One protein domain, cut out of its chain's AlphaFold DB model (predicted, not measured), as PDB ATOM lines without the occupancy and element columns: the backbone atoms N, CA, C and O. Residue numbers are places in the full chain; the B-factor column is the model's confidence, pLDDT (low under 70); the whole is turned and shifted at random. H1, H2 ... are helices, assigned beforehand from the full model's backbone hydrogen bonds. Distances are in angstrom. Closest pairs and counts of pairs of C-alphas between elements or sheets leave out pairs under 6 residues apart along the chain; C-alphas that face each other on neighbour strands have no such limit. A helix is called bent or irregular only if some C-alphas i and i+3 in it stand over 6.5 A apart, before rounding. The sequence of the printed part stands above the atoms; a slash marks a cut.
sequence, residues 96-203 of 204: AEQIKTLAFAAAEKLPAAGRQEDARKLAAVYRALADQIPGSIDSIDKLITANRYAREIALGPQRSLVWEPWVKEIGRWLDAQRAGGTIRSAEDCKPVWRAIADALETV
ATOM      1  N   ALA A  96      46.866 -49.317 -19.737       88.50
ATOM      2  CA  ALA A  96      47.933 -48.389 -19.374       88.50
ATOM      3  C   ALA A  96      48.112 -47.257 -20.411       88.50
ATOM      4  O   ALA A  96      48.214 -46.088 -20.044       88.50
ATOM      5  N   GLU A  97      48.099 -47.559 -21.709       87.50
ATOM      6  CA  GLU A  97      48.214 -46.539 -22.766       87.50
ATOM      7  C   GLU A  97      46.978 -45.633 -22.826       87.50
ATOM      8  O   GLU A  97      47.090 -44.408 -22.959       87.50
ATOM      9  N   GLN A  98      45.794 -46.228 -22.667       89.62
ATOM     10  CA  GLN A  98      44.532 -45.493 -22.621       89.62
ATOM     11  C   GLN A  98      44.499 -44.521 -21.436       89.62
ATOM     12  O   GLN A  98      44.215 -43.335 -21.622       89.62
ATOM     13  N   ILE A  99      44.837 -44.989 -20.227       93.56
ATOM     14  CA  ILE A  99      44.792 -44.136 -19.036       93.56
ATOM     15  C   ILE A  99      45.875 -43.070 -19.043       93.56
ATOM     16  O   ILE A  99      45.625 -41.972 -18.562       93.56
ATOM     17  N   LYS A 100      47.049 -43.347 -19.620       90.62
ATOM     18  CA  LYS A 100      48.113 -42.350 -19.759       90.62
ATOM     19  C   LYS A 100      47.622 -41.150 -20.566       90.62
ATOM     20  O   LYS A 100      47.770 -40.004 -20.145       90.62
ATOM     21  N   THR A 101      46.979 -41.433 -21.698       90.44
ATOM     22  CA  THR A 101      46.417 -40.412 -22.589       90.44
ATOM     23  C   THR A 101      45.306 -39.629 -21.893       90.44
ATOM     24  O   THR A 101      45.310 -38.398 -21.911       90.44
ATOM     25  N   LEU A 102      44.384 -40.330 -21.225       92.88
ATOM     26  CA  LEU A 102      43.285 -39.705 -20.490       92.88
ATOM     27  C   LEU A 102      43.783 -38.840 -19.324       92.88
ATOM     28  O   LEU A 102      43.320 -37.716 -19.159       92.88
ATOM     29  N   ALA A 103      44.731 -39.340 -18.529       93.56
ATOM     30  CA  ALA A 103      45.287 -38.651 -17.368       93.56
ATOM     31  C   ALA A 103      45.978 -37.346 -17.750       93.56
ATOM     32  O   ALA A 103      45.741 -36.328 -17.098       93.56
ATOM     33  N   PHE A 104      46.765 -37.363 -18.826       92.69
ATOM     34  CA  PHE A 104      47.379 -36.159 -19.367       92.69
ATOM     35  C   PHE A 104      46.317 -35.173 -19.874       92.69
ATOM     36  O   PHE A 104      46.266 -34.028 -19.426       92.69
ATOM     37  N   ALA A 105      45.409 -35.632 -20.742       92.81
ATOM     38  CA  ALA A 105      44.377 -34.781 -21.329       92.81
ATOM     39  C   ALA A 105      43.448 -34.160 -20.276       92.81
ATOM     40  O   ALA A 105      43.034 -33.013 -20.415       92.81
ATOM     41  N   ALA A 106      43.116 -34.896 -19.214       93.00
ATOM     42  CA  ALA A 106      42.327 -34.378 -18.107       93.00
ATOM     43  C   ALA A 106      43.116 -33.353 -17.275       93.00
ATOM     44  O   ALA A 106      42.529 -32.379 -16.807       93.00
ATOM     45  N   ALA A 107      44.424 -33.555 -17.076       92.44
ATOM     46  CA  ALA A 107      45.255 -32.645 -16.283       92.44
ATOM     47  C   ALA A 107      45.433 -31.295 -16.990       92.44
ATOM     48  O   ALA A 107      45.387 -30.252 -16.343       92.44
ATOM     49  N   GLU A 108      45.531 -31.298 -18.321       92.38
ATOM     50  CA  GLU A 108      45.616 -30.080 -19.135       92.38
ATOM     51  C   GLU A 108      44.380 -29.171 -19.030       92.38
ATOM     52  O   GLU A 108      44.474 -27.966 -19.262       92.38
ATOM     53  N   LYS A 109      43.227 -29.715 -18.618       93.44
ATOM     54  CA  LYS A 109      41.998 -28.938 -18.380       93.44
ATOM     55  C   LYS A 109      42.043 -28.139 -17.074       93.44
ATOM     56  O   LYS A 109      41.199 -27.268 -16.869       93.44
ATOM     57  N   LEU A 110      42.970 -28.449 -16.165       91.94
ATOM     58  CA  LEU A 110      43.072 -27.781 -14.869       91.94
ATOM     59  C   LEU A 110      43.686 -26.376 -15.010       91.94
ATOM     60  O   LEU A 110      44.455 -26.122 -15.943       91.94
ATOM     61  N   PRO A 111      43.418 -25.448 -14.072       92.44
ATOM     62  CA  PRO A 111      44.084 -24.147 -14.045       92.44
ATOM     63  C   PRO A 111      45.607 -24.299 -14.075       92.44
ATOM     64  O   PRO A 111      46.149 -25.132 -13.357       92.44
ATOM     65  N   ALA A 112      46.305 -23.500 -14.886       90.00
ATOM     66  CA  ALA A 112      47.760 -23.609 -15.049       90.00
ATOM     67  C   ALA A 112      48.538 -23.293 -13.758       90.00
ATOM     68  O   ALA A 112      49.576 -23.892 -13.481       90.00
ATOM     69  N   ALA A 113      48.018 -22.380 -12.932       91.25
ATOM     70  CA  ALA A 113      48.664 -21.973 -11.690       91.25
ATOM     71  C   ALA A 113      48.845 -23.166 -10.734       91.25
ATOM     72  O   ALA A 113      47.865 -23.731 -10.240       91.25
ATOM     73  N   GLY A 114      50.101 -23.541 -10.473       87.81
ATOM     74  CA  GLY A 114      50.494 -24.654  -9.597       87.81
ATOM     75  C   GLY A 114      50.221 -26.054 -10.162       87.81
ATOM     76  O   GLY A 114      50.427 -27.040  -9.458       87.81
ATOM     77  N   ARG A 115      49.749 -26.170 -11.412       92.38
ATOM     78  CA  ARG A 115      49.372 -27.452 -12.026       92.38
ATOM     79  C   ARG A 115      50.541 -28.425 -12.078       92.38
ATOM     80  O   ARG A 115      50.406 -29.561 -11.648       92.38
ATOM     81  N   GLN A 116      51.686 -27.966 -12.578       91.88
ATOM     82  CA  GLN A 116      52.880 -28.792 -12.711       91.88
ATOM     83  C   GLN A 116      53.389 -29.301 -11.357       91.88
ATOM     84  O   GLN A 116      53.762 -30.467 -11.232       91.88
ATOM     85  N   GLU A 117      53.412 -28.439 -10.341       88.31
ATOM     86  CA  GLU A 117      53.870 -28.817  -9.004       88.31
ATOM     87  C   GLU A 117      52.952 -29.881  -8.393       88.31
ATOM     88  O   GLU A 117      53.424 -30.922  -7.932       88.31
ATOM     89  N   ASP A 118      51.640 -29.663  -8.457       90.88
ATOM     90  CA  ASP A 118      50.654 -30.633  -7.991       90.88
ATOM     91  C   ASP A 118      50.730 -31.951  -8.764       90.88
ATOM     92  O   ASP A 118      50.675 -33.022  -8.163       90.88
ATOM     93  N   ALA A 119      50.890 -31.886 -10.088       91.06
ATOM     94  CA  ALA A 119      50.998 -33.063 -10.937       91.06
ATOM     95  C   ALA A 119      52.213 -33.911 -10.544       91.06
ATOM     96  O   ALA A 119      52.090 -35.126 -10.419       91.06
ATOM     97  N   ARG A 120      53.360 -33.287 -10.238       83.44
ATOM     98  CA  ARG A 120      54.546 -33.993  -9.723       83.44
ATOM     99  C   ARG A 120      54.294 -34.638  -8.360       83.44
ATOM    100  O   ARG A 120      54.684 -35.786  -8.152       83.44
ATOM    101  N   LYS A 121      53.618 -33.939  -7.441       85.12
ATOM    102  CA  LYS A 121      53.246 -34.498  -6.127       85.12
ATOM    103  C   LYS A 121      52.325 -35.708  -6.282       85.12
ATOM    104  O   LYS A 121      52.556 -36.750  -5.673       85.12
ATOM    105  N   LEU A 122      51.320 -35.602  -7.149       87.50
ATOM    106  CA  LEU A 122      50.425 -36.708  -7.469       87.50
ATOM    107  C   LEU A 122      51.163 -37.858  -8.157       87.50
ATOM    108  O   LEU A 122      50.946 -39.007  -7.787       87.50
ATOM    109  N   ALA A 123      52.067 -37.587  -9.100       86.19
ATOM    110  CA  ALA A 123      52.869 -38.620  -9.752       86.19
ATOM    111  C   ALA A 123      53.653 -39.453  -8.728       86.19
ATOM    112  O   ALA A 123      53.621 -40.684  -8.781       86.19
ATOM    113  N   ALA A 124      54.279 -38.799  -7.743       78.44
ATOM    114  CA  ALA A 124      54.965 -39.479  -6.647       78.44
ATOM    115  C   ALA A 124      54.013 -40.368  -5.825       78.44
ATOM    116  O   ALA A 124      54.349 -41.517  -5.543       78.44
ATOM    117  N   VAL A 125      52.802 -39.883  -5.513       84.88
ATOM    118  CA  VAL A 125      51.757 -40.680  -4.841       84.88
ATOM    119  C   VAL A 125      51.394 -41.924  -5.656       84.88
ATOM    120  O   VAL A 125      51.409 -43.033  -5.124       84.88
ATOM    121  N   TYR A 126      51.104 -41.770  -6.950       89.06
ATOM    122  CA  TYR A 126      50.717 -42.889  -7.812       89.06
ATOM    123  C   TYR A 126      51.831 -43.938  -7.942       89.06
ATOM    124  O   TYR A 126      51.529 -45.134  -7.915       89.06
ATOM    125  N   ARG A 127      53.108 -43.530  -8.004       83.06
ATOM    126  CA  ARG A 127      54.239 -44.476  -7.990       83.06
ATOM    127  C   ARG A 127      54.380 -45.203  -6.664       83.06
ATOM    128  O   ARG A 127      54.455 -46.426  -6.664       83.06
ATOM    129  N   ALA A 128      54.350 -44.470  -5.552       80.25
ATOM    130  CA  ALA A 128      54.470 -45.058  -4.224       80.25
ATOM    131  C   ALA A 128      53.383 -46.115  -3.969       80.25
ATOM    132  O   ALA A 128      53.666 -47.176  -3.418       80.25
ATOM    133  N   LEU A 129      52.150 -45.861  -4.418       77.62
ATOM    134  CA  LEU A 129      51.058 -46.829  -4.321       77.62
ATOM    135  C   LEU A 129      51.238 -48.017  -5.274       77.62
ATOM    136  O   LEU A 129      50.941 -49.144  -4.892       77.62
ATOM    137  N   ALA A 130      51.752 -47.803  -6.487       82.62
ATOM    138  CA  ALA A 130      52.034 -48.897  -7.417       82.62
ATOM    139  C   ALA A 130      53.129 -49.844  -6.895       82.62
ATOM    140  O   ALA A 130      53.053 -51.057  -7.101       82.62
ATOM    141  N   ASP A 131      54.140 -49.310  -6.209       81.88
ATOM    142  CA  ASP A 131      55.237 -50.099  -5.640       81.88
ATOM    143  C   ASP A 131      54.808 -50.904  -4.403       81.88
ATOM    144  O   ASP A 131      55.410 -51.928  -4.091       81.88
ATOM    145  N   GLN A 132      53.707 -50.507  -3.760       75.56
ATOM    146  CA  GLN A 132      53.080 -51.232  -2.655       75.56
ATOM    147  C   GLN A 132      52.214 -52.426  -3.091       75.56
ATOM    148  O   GLN A 132      51.733 -53.162  -2.230       75.56
ATOM    149  N   ILE A 133      52.019 -52.649  -4.395       77.25
ATOM    150  CA  ILE A 133      51.229 -53.762  -4.948       77.25
ATOM    151  C   ILE A 133      52.155 -54.917  -5.385       77.25
ATOM    152  O   ILE A 133      53.127 -54.665  -6.119       77.25
ATOM    153  N   PRO A 134      51.853 -56.186  -5.034       74.62
ATOM    154  CA  PRO A 134      50.724 -56.664  -4.212       74.62
ATOM    155  C   PRO A 134      51.000 -56.666  -2.693       74.62
ATOM    156  O   PRO A 134      50.259 -57.287  -1.945       74.62
ATOM    157  N   GLY A 135      52.081 -56.020  -2.238       79.69
ATOM    158  CA  GLY A 135      52.563 -56.045  -0.849       79.69
ATOM    159  C   GLY A 135      51.568 -55.519   0.195       79.69
ATOM    160  O   GLY A 135      50.777 -56.275   0.747       79.69
ATOM    161  N   SER A 136      51.635 -54.230   0.538       74.75
ATOM    162  CA  SER A 136      50.719 -53.622   1.521       74.75
ATOM    163  C   SER A 136      49.332 -53.318   0.942       74.75
ATOM    164  O   SER A 136      48.385 -53.093   1.699       74.75
ATOM    165  N   ILE A 137      49.198 -53.318  -0.388       76.44
ATOM    166  CA  ILE A 137      47.939 -53.107  -1.101       76.44
ATOM    167  C   ILE A 137      47.571 -54.395  -1.844       76.44
ATOM    168  O   ILE A 137      48.016 -54.637  -2.965       76.44
ATOM    169  N   ASP A 138      46.728 -55.197  -1.199       79.94
ATOM    170  CA  ASP A 138      46.251 -56.502  -1.676       79.94
ATOM    171  C   ASP A 138      44.872 -56.438  -2.365       79.94
ATOM    172  O   ASP A 138      44.430 -57.410  -2.974       79.94
ATOM    173  N   SER A 139      44.179 -55.296  -2.299       83.25
ATOM    174  CA  SER A 139      42.839 -55.129  -2.861       83.25
ATOM    175  C   SER A 139      42.642 -53.773  -3.536       83.25
ATOM    176  O   SER A 139      43.278 -52.771  -3.198       83.25
ATOM    177  N   ILE A 140      41.711 -53.737  -4.494       85.69
ATOM    178  CA  ILE A 140      41.340 -52.508  -5.208       85.69
ATOM    179  C   ILE A 140      40.749 -51.476  -4.235       85.69
ATOM    180  O   ILE A 140      41.059 -50.291  -4.339       85.69
ATOM    181  N   ASP A 141      39.954 -51.900  -3.252       83.25
ATOM    182  CA  ASP A 141      39.325 -50.981  -2.297       83.25
ATOM    183  C   ASP A 141      40.353 -50.334  -1.359       83.25
ATOM    184  O   ASP A 141      40.280 -49.129  -1.086       83.25
ATOM    185  N   LYS A 142      41.374 -51.095  -0.929       79.38
ATOM    186  CA  LYS A 142      42.521 -50.530  -0.204       79.38
ATOM    187  C   LYS A 142      43.288 -49.541  -1.076       79.38
ATOM    188  O   LYS A 142      43.617 -48.462  -0.594       79.38
ATOM    189  N   LEU A 143      43.510 -49.854  -2.355       82.50
ATOM    190  CA  LEU A 143      44.184 -48.949  -3.291       82.50
ATOM    191  C   LEU A 143      43.420 -47.629  -3.476       82.50
ATOM    192  O   LEU A 143      44.023 -46.558  -3.434       82.50
ATOM    193  N   ILE A 144      42.095 -47.686  -3.648       83.75
ATOM    194  CA  ILE A 144      41.234 -46.499  -3.786       83.75
ATOM    195  C   ILE A 144      41.283 -45.649  -2.514       83.75
ATOM    196  O   ILE A 144      41.428 -44.424  -2.593       83.75
ATOM    197  N   THR A 145      41.200 -46.293  -1.349       80.12
ATOM    198  CA  THR A 145      41.244 -45.626  -0.041       80.12
ATOM    199  C   THR A 145      42.601 -44.958   0.186       80.12
ATOM    200  O   THR A 145      42.657 -43.761   0.466       80.12
ATOM    201  N   ALA A 146      43.698 -45.691  -0.023       77.44
ATOM    202  CA  ALA A 146      45.059 -45.182   0.109       77.44
ATOM    203  C   ALA A 146      45.331 -44.025  -0.864       77.44
ATOM    204  O   ALA A 146      45.890 -43.005  -0.467       77.44
ATOM    205  N   ASN A 147      44.862 -44.129  -2.112       84.06
ATOM    206  CA  ASN A 147      44.968 -43.051  -3.093       84.06
ATOM    207  C   ASN A 147      44.197 -41.800  -2.659       84.06
ATOM    208  O   ASN A 147      44.708 -40.693  -2.783       84.06
ATOM    209  N   ARG A 148      42.981 -41.938  -2.112       82.69
ATOM    210  CA  ARG A 148      42.227 -40.780  -1.609       82.69
ATOM    211  C   ARG A 148      43.020 -40.030  -0.535       82.69
ATOM    212  O   ARG A 148      43.250 -38.838  -0.715       82.69
ATOM    213  N   TYR A 149      43.475 -40.731   0.505       77.00
ATOM    214  CA  TYR A 149      44.228 -40.122   1.604       77.00
ATOM    215  C   TYR A 149      45.567 -39.533   1.149       77.00
ATOM    216  O   TYR A 149      45.886 -38.393   1.480       77.00
ATOM    217  N   ALA A 150      46.342 -40.270   0.352       71.62
ATOM    218  CA  ALA A 150      47.665 -39.824  -0.076       71.62
ATOM    219  C   ALA A 150      47.609 -38.556  -0.945       71.62
ATOM    220  O   ALA A 150      48.459 -37.682  -0.805       71.62
ATOM    221  N   ARG A 151      46.589 -38.411  -1.803       82.50
ATOM    222  CA  ARG A 151      46.400 -37.186  -2.600       82.50
ATOM    223  C   ARG A 151      46.006 -35.991  -1.742       82.50
ATOM    224  O   ARG A 151      46.522 -34.904  -1.973       82.50
ATOM    225  N   GLU A 152      45.119 -36.192  -0.769       77.81
ATOM    226  CA  GLU A 152      44.692 -35.129   0.145       77.81
ATOM    227  C   GLU A 152      45.872 -34.595   0.965       77.81
ATOM    228  O   GLU A 152      46.049 -33.384   1.078       77.81
ATOM    229  N   ILE A 153      46.743 -35.492   1.436       73.31
ATOM    230  CA  ILE A 153      47.994 -35.137   2.119       73.31
ATOM    231  C   ILE A 153      48.952 -34.404   1.172       73.31
ATOM    232  O   ILE A 153      49.529 -33.386   1.544       73.31
ATOM    233  N   ALA A 154      49.131 -34.908  -0.052       77.44
ATOM    234  CA  ALA A 154      50.097 -34.356  -0.998       77.44
ATOM    235  C   ALA A 154      49.715 -32.954  -1.497       77.44
ATOM    236  O   ALA A 154      50.581 -32.099  -1.662       77.44
ATOM    237  N   LEU A 155      48.429 -32.714  -1.751       78.06
ATOM    238  CA  LEU A 155      47.943 -31.457  -2.318       78.06
ATOM    239  C   LEU A 155      47.476 -30.455  -1.255       78.06
ATOM    240  O   LEU A 155      47.488 -29.247  -1.490       78.06
ATOM    241  N   GLY A 156      47.040 -30.936  -0.093       77.50
ATOM    242  CA  GLY A 156      46.294 -30.131   0.864       77.50
ATOM    243  C   GLY A 156      44.862 -29.829   0.388       77.50
ATOM    244  O   GLY A 156      44.490 -30.112  -0.757       77.50
ATOM    245  N   PRO A 157      44.023 -29.234   1.252       81.62
ATOM    246  CA  PRO A 157      42.576 -29.150   1.039       81.62
ATOM    247  C   PRO A 157      42.183 -28.290  -0.171       81.62
ATOM    248  O   PRO A 157      41.340 -28.692  -0.968       81.62
ATOM    249  N   GLN A 158      42.818 -27.129  -0.363       87.44
ATOM    250  CA  GLN A 158      42.455 -26.219  -1.457       87.44
ATOM    251  C   GLN A 158      42.824 -26.776  -2.834       87.44
ATOM    252  O   GLN A 158      42.018 -26.732  -3.761       87.44
ATOM    253  N   ARG A 159      44.034 -27.327  -2.979       86.06
ATOM    254  CA  ARG A 159      44.483 -27.893  -4.258       86.06
ATOM    255  C   ARG A 159      43.773 -29.213  -4.559       86.06
ATOM    256  O   ARG A 159      43.460 -29.471  -5.716       86.06
ATOM    257  N   SER A 160      43.410 -29.996  -3.539       85.81
ATOM    258  CA  SER A 160      42.592 -31.206  -3.719       85.81
ATOM    259  C   SER A 160      41.241 -30.917  -4.381       85.81
ATOM    260  O   SER A 160      40.820 -31.685  -5.244       85.81
ATOM    261  N   LEU A 161      40.597 -29.791  -4.049       90.44
ATOM    262  CA  LEU A 161      39.347 -29.364  -4.696       90.44
ATOM    263  C   LEU A 161      39.554 -29.007  -6.174       90.44
ATOM    264  O   LEU A 161      38.741 -29.374  -7.019       90.44
ATOM    265  N   VAL A 162      40.668 -28.348  -6.509       93.19
ATOM    266  CA  VAL A 162      41.012 -28.019  -7.906       93.19
ATOM    267  C   VAL A 162      41.160 -29.289  -8.748       93.19
ATOM    268  O   VAL A 162      40.717 -29.321  -9.891       93.19
ATOM    269  N   TRP A 163      41.738 -30.348  -8.179       93.38
ATOM    270  CA  TRP A 163      41.966 -31.625  -8.859       93.38
ATOM    271  C   TRP A 163      40.767 -32.584  -8.832       93.38
ATOM    272  O   TRP A 163      40.809 -33.638  -9.471       93.38
ATOM    273  N   GLU A 164      39.676 -32.248  -8.143       93.44
ATOM    274  CA  GLU A 164      38.496 -33.112  -8.033       93.44
ATOM    275  C   GLU A 164      37.884 -33.510  -9.396       93.44
ATOM    276  O   GLU A 164      37.570 -34.693  -9.579       93.44
ATOM    277  N   PRO A 165      37.755 -32.606 -10.395       94.38
ATOM    278  CA  PRO A 165      37.256 -32.976 -11.721       94.38
ATOM    279  C   PRO A 165      38.140 -34.022 -12.409       94.38
ATOM    280  O   PRO A 165      37.623 -34.977 -12.991       94.38
ATOM    281  N   TRP A 166      39.464 -33.881 -12.279       96.50
ATOM    282  CA  TRP A 166      40.432 -34.844 -12.802       96.50
ATOM    283  C   TRP A 166      40.254 -36.207 -12.125       96.50
ATOM    284  O   TRP A 166      40.092 -37.221 -12.800       96.50
ATOM    285  N   VAL A 167      40.163 -36.232 -10.792       94.06
ATOM    286  CA  VAL A 167      39.939 -37.466 -10.020       94.06
ATOM    287  C   VAL A 167      38.648 -38.173 -10.446       94.06
ATOM    288  O   VAL A 167      38.643 -39.394 -10.599       94.06
ATOM    289  N   LYS A 168      37.560 -37.425 -10.664       93.00
ATOM    290  CA  LYS A 168      36.272 -37.965 -11.130       93.00
ATOM    291  C   LYS A 168      36.353 -38.544 -12.544       93.00
ATOM    292  O   LYS A 168      35.671 -39.520 -12.845       93.00
ATOM    293  N   GLU A 169      37.138 -37.945 -13.434       93.75
ATOM    294  CA  GLU A 169      37.333 -38.452 -14.799       93.75
ATOM    295  C   GLU A 169      38.120 -39.769 -14.800       93.75
ATOM    296  O   GLU A 169      37.665 -40.753 -15.385       93.75
ATOM    297  N   ILE A 170      39.220 -39.832 -14.047       94.38
ATOM    298  CA  ILE A 170      40.022 -41.053 -13.891       94.38
ATOM    299  C   ILE A 170      39.242 -42.158 -13.173       94.38
ATOM    300  O   ILE A 170      39.282 -43.310 -13.601       94.38
ATOM    301  N   GLY A 171      38.477 -41.816 -12.133       90.81
ATOM    302  CA  GLY A 171      37.611 -42.760 -11.420       90.81
ATOM    303  C   GLY A 171      36.571 -43.408 -12.334       90.81
ATOM    304  O   GLY A 171      36.475 -44.629 -12.373       90.81
ATOM    305  N   ARG A 172      35.875 -42.612 -13.159       92.50
ATOM    306  CA  ARG A 172      34.898 -43.137 -14.130       92.50
ATOM    307  C   ARG A 172      35.525 -44.107 -15.129       92.50
ATOM    308  O   ARG A 172      34.906 -45.111 -15.469       92.50
ATOM    309  N   TRP A 173      36.736 -43.817 -15.600       93.44
ATOM    310  CA  TRP A 173      37.439 -44.732 -16.495       93.44
ATOM    311  C   TRP A 173      37.816 -46.035 -15.782       93.44
ATOM    312  O   TRP A 173      37.576 -47.108 -16.326       93.44
ATOM    313  N   LEU A 174      38.334 -45.964 -14.552       92.06
ATOM    314  CA  LEU A 174      38.655 -47.151 -13.754       92.06
ATOM    315  C   LEU A 174      37.420 -48.023 -13.508       92.06
ATOM    316  O   LEU A 174      37.488 -49.239 -13.683       92.06
ATOM    317  N   ASP A 175      36.285 -47.413 -13.171       90.50
ATOM    318  CA  ASP A 175      35.024 -48.128 -12.973       90.50
ATOM    319  C   ASP A 175      34.553 -48.815 -14.264       90.50
ATOM    320  O   ASP A 175      34.111 -49.962 -14.223       90.50
ATOM    321  N   ALA A 176      34.724 -48.172 -15.425       90.00
ATOM    322  CA  ALA A 176      34.416 -48.778 -16.720       90.00
ATOM    323  C   ALA A 176      35.320 -49.985 -17.030       90.00
ATOM    324  O   ALA A 176      34.832 -51.019 -17.487       90.00
ATOM    325  N   GLN A 177      36.620 -49.898 -16.735       90.50
ATOM    326  CA  GLN A 177      37.552 -51.018 -16.914       90.50
ATOM    327  C   GLN A 177      37.252 -52.186 -15.967       90.50
ATOM    328  O   GLN A 177      37.408 -53.348 -16.352       90.50
ATOM    329  N   ARG A 178      36.795 -51.894 -14.743       87.19
ATOM    330  CA  ARG A 178      36.333 -52.908 -13.784       87.19
ATOM    331  C   ARG A 178      35.047 -53.576 -14.256       87.19
ATOM    332  O   ARG A 178      34.982 -54.801 -14.289       87.19
ATOM    333  N   ALA A 179      34.055 -52.793 -14.679       88.81
ATOM    334  CA  ALA A 179      32.795 -53.310 -15.211       88.81
ATOM    335  C   ALA A 179      33.005 -54.153 -16.482       88.81
ATOM    336  O   ALA A 179      32.354 -55.179 -16.658       88.81
ATOM    337  N   GLY A 180      33.961 -53.766 -17.333       88.62
ATOM    338  CA  GLY A 180      34.382 -54.533 -18.508       88.62
ATOM    339  C   GLY A 180      35.267 -55.745 -18.197       88.62
ATOM    340  O   GLY A 180      35.707 -56.427 -19.118       88.62
ATOM    341  N   GLY A 181      35.583 -56.008 -16.923       88.06
ATOM    342  CA  GLY A 181      36.408 -57.139 -16.503       88.06
ATOM    343  C   GLY A 181      37.859 -57.071 -16.983       88.06
ATOM    344  O   GLY A 181      38.504 -58.114 -17.069       88.06
ATOM    345  N   THR A 182      38.359 -55.882 -17.320       88.88
ATOM    346  CA  THR A 182      39.748 -55.657 -17.755       88.88
ATOM    347  C   THR A 182      40.681 -55.445 -16.560       88.88
ATOM    348  O   THR A 182      41.806 -55.928 -16.573       88.88
ATOM    349  N   ILE A 183      40.195 -54.789 -15.503       89.75
ATOM    350  CA  ILE A 183      40.872 -54.679 -14.202       89.75
ATOM    351  C   ILE A 183      40.088 -55.527 -13.200       89.75
ATOM    352  O   ILE A 183      38.939 -55.202 -12.894       89.75
ATOM    353  N   ARG A 184      40.683 -56.614 -12.699       89.31
ATOM    354  CA  ARG A 184      40.012 -57.566 -11.790       89.31
ATOM    355  C   ARG A 184      40.629 -57.592 -10.400       89.31
ATOM    356  O   ARG A 184      39.943 -57.910  -9.434       89.31
ATOM    357  N   SER A 185      41.904 -57.248 -10.300       90.25
ATOM    358  CA  SER A 185      42.703 -57.346  -9.085       90.25
ATOM    359  C   SER A 185      43.510 -56.071  -8.825       90.25
ATOM    360  O   SER A 185      43.598 -55.181  -9.671       90.25
ATOM    361  N   ALA A 186      44.120 -55.985  -7.639       84.88
ATOM    362  CA  ALA A 186      45.075 -54.923  -7.336       84.88
ATOM    363  C   ALA A 186      46.311 -54.988  -8.252       84.88
ATOM    364  O   ALA A 186      46.830 -53.947  -8.643       84.88
ATOM    365  N   GLU A 187      46.755 -56.183  -8.652       87.88
ATOM    366  CA  GLU A 187      47.906 -56.349  -9.548       87.88
ATOM    367  C   GLU A 187      47.659 -55.743 -10.931       87.88
ATOM    368  O   GLU A 187      48.530 -55.046 -11.454       87.88
ATOM    369  N   ASP A 188      46.444 -55.893 -11.470       89.50
ATOM    370  CA  ASP A 188      46.047 -55.279 -12.745       89.50
ATOM    371  C   ASP A 188      46.107 -53.741 -12.690       89.50
ATOM    372  O   ASP A 188      46.342 -53.072 -13.700       89.50
ATOM    373  N   CYS A 189      45.937 -53.157 -11.499       89.19
ATOM    374  CA  CYS A 189      46.038 -51.716 -11.286       89.19
ATOM    375  C   CYS A 189      47.486 -51.208 -11.302       89.19
ATOM    376  O   CYS A 189      47.706 -50.027 -11.564       89.19
ATOM    377  N   LYS A 190      48.496 -52.048 -11.050       91.12
ATOM    378  CA  LYS A 190      49.901 -51.611 -10.981       91.12
ATOM    379  C   LYS A 190      50.393 -50.908 -12.259       91.12
ATOM    380  O   LYS A 190      50.888 -49.782 -12.147       91.12
ATOM    381  N   PRO A 191      50.255 -51.485 -13.473       92.75
ATOM    382  CA  PRO A 191      50.649 -50.793 -14.704       92.75
ATOM    383  C   PRO A 191      49.797 -49.545 -14.981       92.75
ATOM    384  O   PRO A 191      50.312 -48.555 -15.495       92.75
ATOM    385  N   VAL A 192      48.521 -49.552 -14.586       94.62
ATOM    386  CA  VAL A 192      47.600 -48.413 -14.732       94.62
ATOM    387  C   VAL A 192      48.038 -47.234 -13.856       94.62
ATOM    388  O   VAL A 192      48.118 -46.105 -14.333       94.62
ATOM    389  N   TRP A 193      48.395 -47.479 -12.593       91.81
ATOM    390  CA  TRP A 193      48.867 -46.438 -11.673       91.81
ATOM    391  C   TRP A 193      50.217 -45.862 -12.103       91.81
ATOM    392  O   TRP A 193      50.409 -44.649 -12.027       91.81
ATOM    393  N   ARG A 194      51.133 -46.695 -12.615       94.62
ATOM    394  CA  ARG A 194      52.396 -46.202 -13.190       94.62
ATOM    395  C   ARG A 194      52.161 -45.327 -14.416       94.62
ATOM    396  O   ARG A 194      52.741 -44.254 -14.511       94.62
ATOM    397  N   ALA A 195      51.251 -45.732 -15.297       93.94
ATOM    398  CA  ALA A 195      50.889 -44.941 -16.465       93.94
ATOM    399  C   ALA A 195      50.269 -43.580 -16.100       93.94
ATOM    400  O   ALA A 195      50.572 -42.579 -16.749       93.94
ATOM    401  N   ILE A 196      49.451 -43.522 -15.041       95.06
ATOM    402  CA  ILE A 196      48.939 -42.257 -14.493       95.06
ATOM    403  C   ILE A 196      50.091 -41.384 -13.983       95.06
ATOM    404  O   ILE A 196      50.135 -40.197 -14.301       95.06
ATOM    405  N   ALA A 197      51.029 -41.954 -13.222       91.19
ATOM    406  CA  ALA A 197      52.182 -41.209 -12.724       91.19
ATOM    407  C   ALA A 197      53.024 -40.626 -13.868       91.19
ATOM    408  O   ALA A 197      53.333 -39.437 -13.861       91.19
ATOM    409  N   ASP A 198      53.325 -41.437 -14.883       92.12
ATOM    410  CA  ASP A 198      54.104 -41.006 -16.043       92.12
ATOM    411  C   ASP A 198      53.388 -39.913 -16.844       92.12
ATOM    412  O   ASP A 198      54.033 -38.999 -17.349       92.12
ATOM    413  N   ALA A 199      52.057 -39.974 -16.964       92.88
ATOM    414  CA  ALA A 199      51.282 -38.904 -17.587       92.88
ATOM    415  C   ALA A 199      51.422 -37.587 -16.813       92.88
ATOM    416  O   ALA A 199      51.691 -36.541 -17.402       92.88
ATOM    417  N   LEU A 200      51.274 -37.643 -15.490       91.25
ATOM    418  CA  LEU A 200      51.328 -36.472 -14.620       91.25
ATOM    419  C   LEU A 200      52.703 -35.794 -14.616       91.25
ATOM    420  O   LEU A 200      52.773 -34.570 -14.549       91.25
ATOM    421  N   GLU A 201      53.798 -36.540 -14.759       90.06
ATOM    422  CA  GLU A 201      55.135 -35.938 -14.872       90.06
ATOM    423  C   GLU A 201      55.350 -35.119 -16.145       90.06
ATOM    424  O   GLU A 201      56.200 -34.228 -16.169       90.06
ATOM    425  N   THR A 202      54.587 -35.410 -17.197       91.62
ATOM    426  CA  THR A 202      54.682 -34.685 -18.471       91.62
ATOM    427  C   THR A 202      53.865 -33.393 -18.499       91.62
ATOM    428  O   THR A 202      54.005 -32.611 -19.441       91.62
ATOM    429  N   VAL A 203      53.045 -33.146 -17.471       90.12
ATOM    430  CA  VAL A 203      52.223 -31.938 -17.338       90.12
ATOM    431  C   VAL A 203      53.115 -30.714 -17.116       90.12
ATOM    432  O   VAL A 203      54.080 -30.747 -16.342       90.12
TER     433      VAL A 203
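What this domain is: This is residues 96 to 203 of the 204 residues of an uncharacterized protein of Planctomycetes bacterium (UniProt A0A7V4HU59). Five helices stand side by side round a ring, in the order H3, H2, H5, H1, H4, with H1, H3 and H5 running one way along the longest axis and H2 and H4 the other way. The ring is nearly closed: H4 comes near H3 without touching it, and the two meet through their link at one end. The printed part has 108 residues with five named helices, H1 to H5 along the chain, and no named strand; the class is all helix. The whole is compact, with a radius of gyration of the C-alphas of 12.8 A and spans of 36 by 25 by 20 A.

How they stand to each other: H1, residues 96 to 108, and H2, residues 115 to 131, are close but not clearly touching, with the C-alphas of Ala 107 and Ala 119 closest at 7.9 A. H2 and H3, residues 140 to 162, form a helical hairpin at a shallow tilt of 17 degrees, opposite ways; their closest C-alphas, Lys 121 and Ala 154, are 6.0 A apart. H4, residues 164 to 179, touches H1 with residues 166 to 173 alone, opposite ways at a shallow tilt of 20 degrees; the closest C-alphas, Ala 106 and Trp 166, are 5.7 A apart. H5, residues 186 to 201, is the hub, touching H1, H2 and H3. H5 touches H2 at a shallow tilt of 24 degrees, opposite ways, with the C-alphas of Ala 123 and Ala 197 closest at 4.0 A. H5 touches H1 at a steep tilt of 39 degrees, the same way, with the C-alphas of Ala 96 and Val 192 closest at 4.7 A. H3 and H5 touch only at their ends, and only just, with 3 pairs of C-alphas within 8 A; the closest, Ile 140 and Ala 186, are 4.9 A apart. H2, H3 and H5 make a bundle, helices set alongside one another. H1 and H3 are apart, as are H2 and H4, and H4 and H5. Every O i to N i+4 pair is within hydrogen-bond range in H1, H2 and H4, against 16 of 19 in H3 and 10 of 12 in H5.

Where its parts are: H1 begins at C-alpha 96, (47.933, -48.389, -19.374), and measures 18.5 A. H2 measures 24.3 A. H3 measures 24.6 A and has a kink of 113 degrees near residue 156; it is irregular, with C-alphas 154 and 157 9.4 A apart. H4 measures 22.2 A from C-alpha 164 at (38.496, -33.112, -8.033). H5 measures 22.8 A and ends at C-alpha 201, (55.135, -35.938, -14.872); it is only just irregular, with C-alphas 188 and 191 6.7 A apart.

The domain as a whole: The two C-alphas farthest apart, Ala 113 and Gly 181, are 37.6 A apart. The printed part has no cut; the link from H3 to H4 is tight, the other three are short, and no link is long. The mean pLDDT of the printed part is 87.4, and no printed residue is under 70.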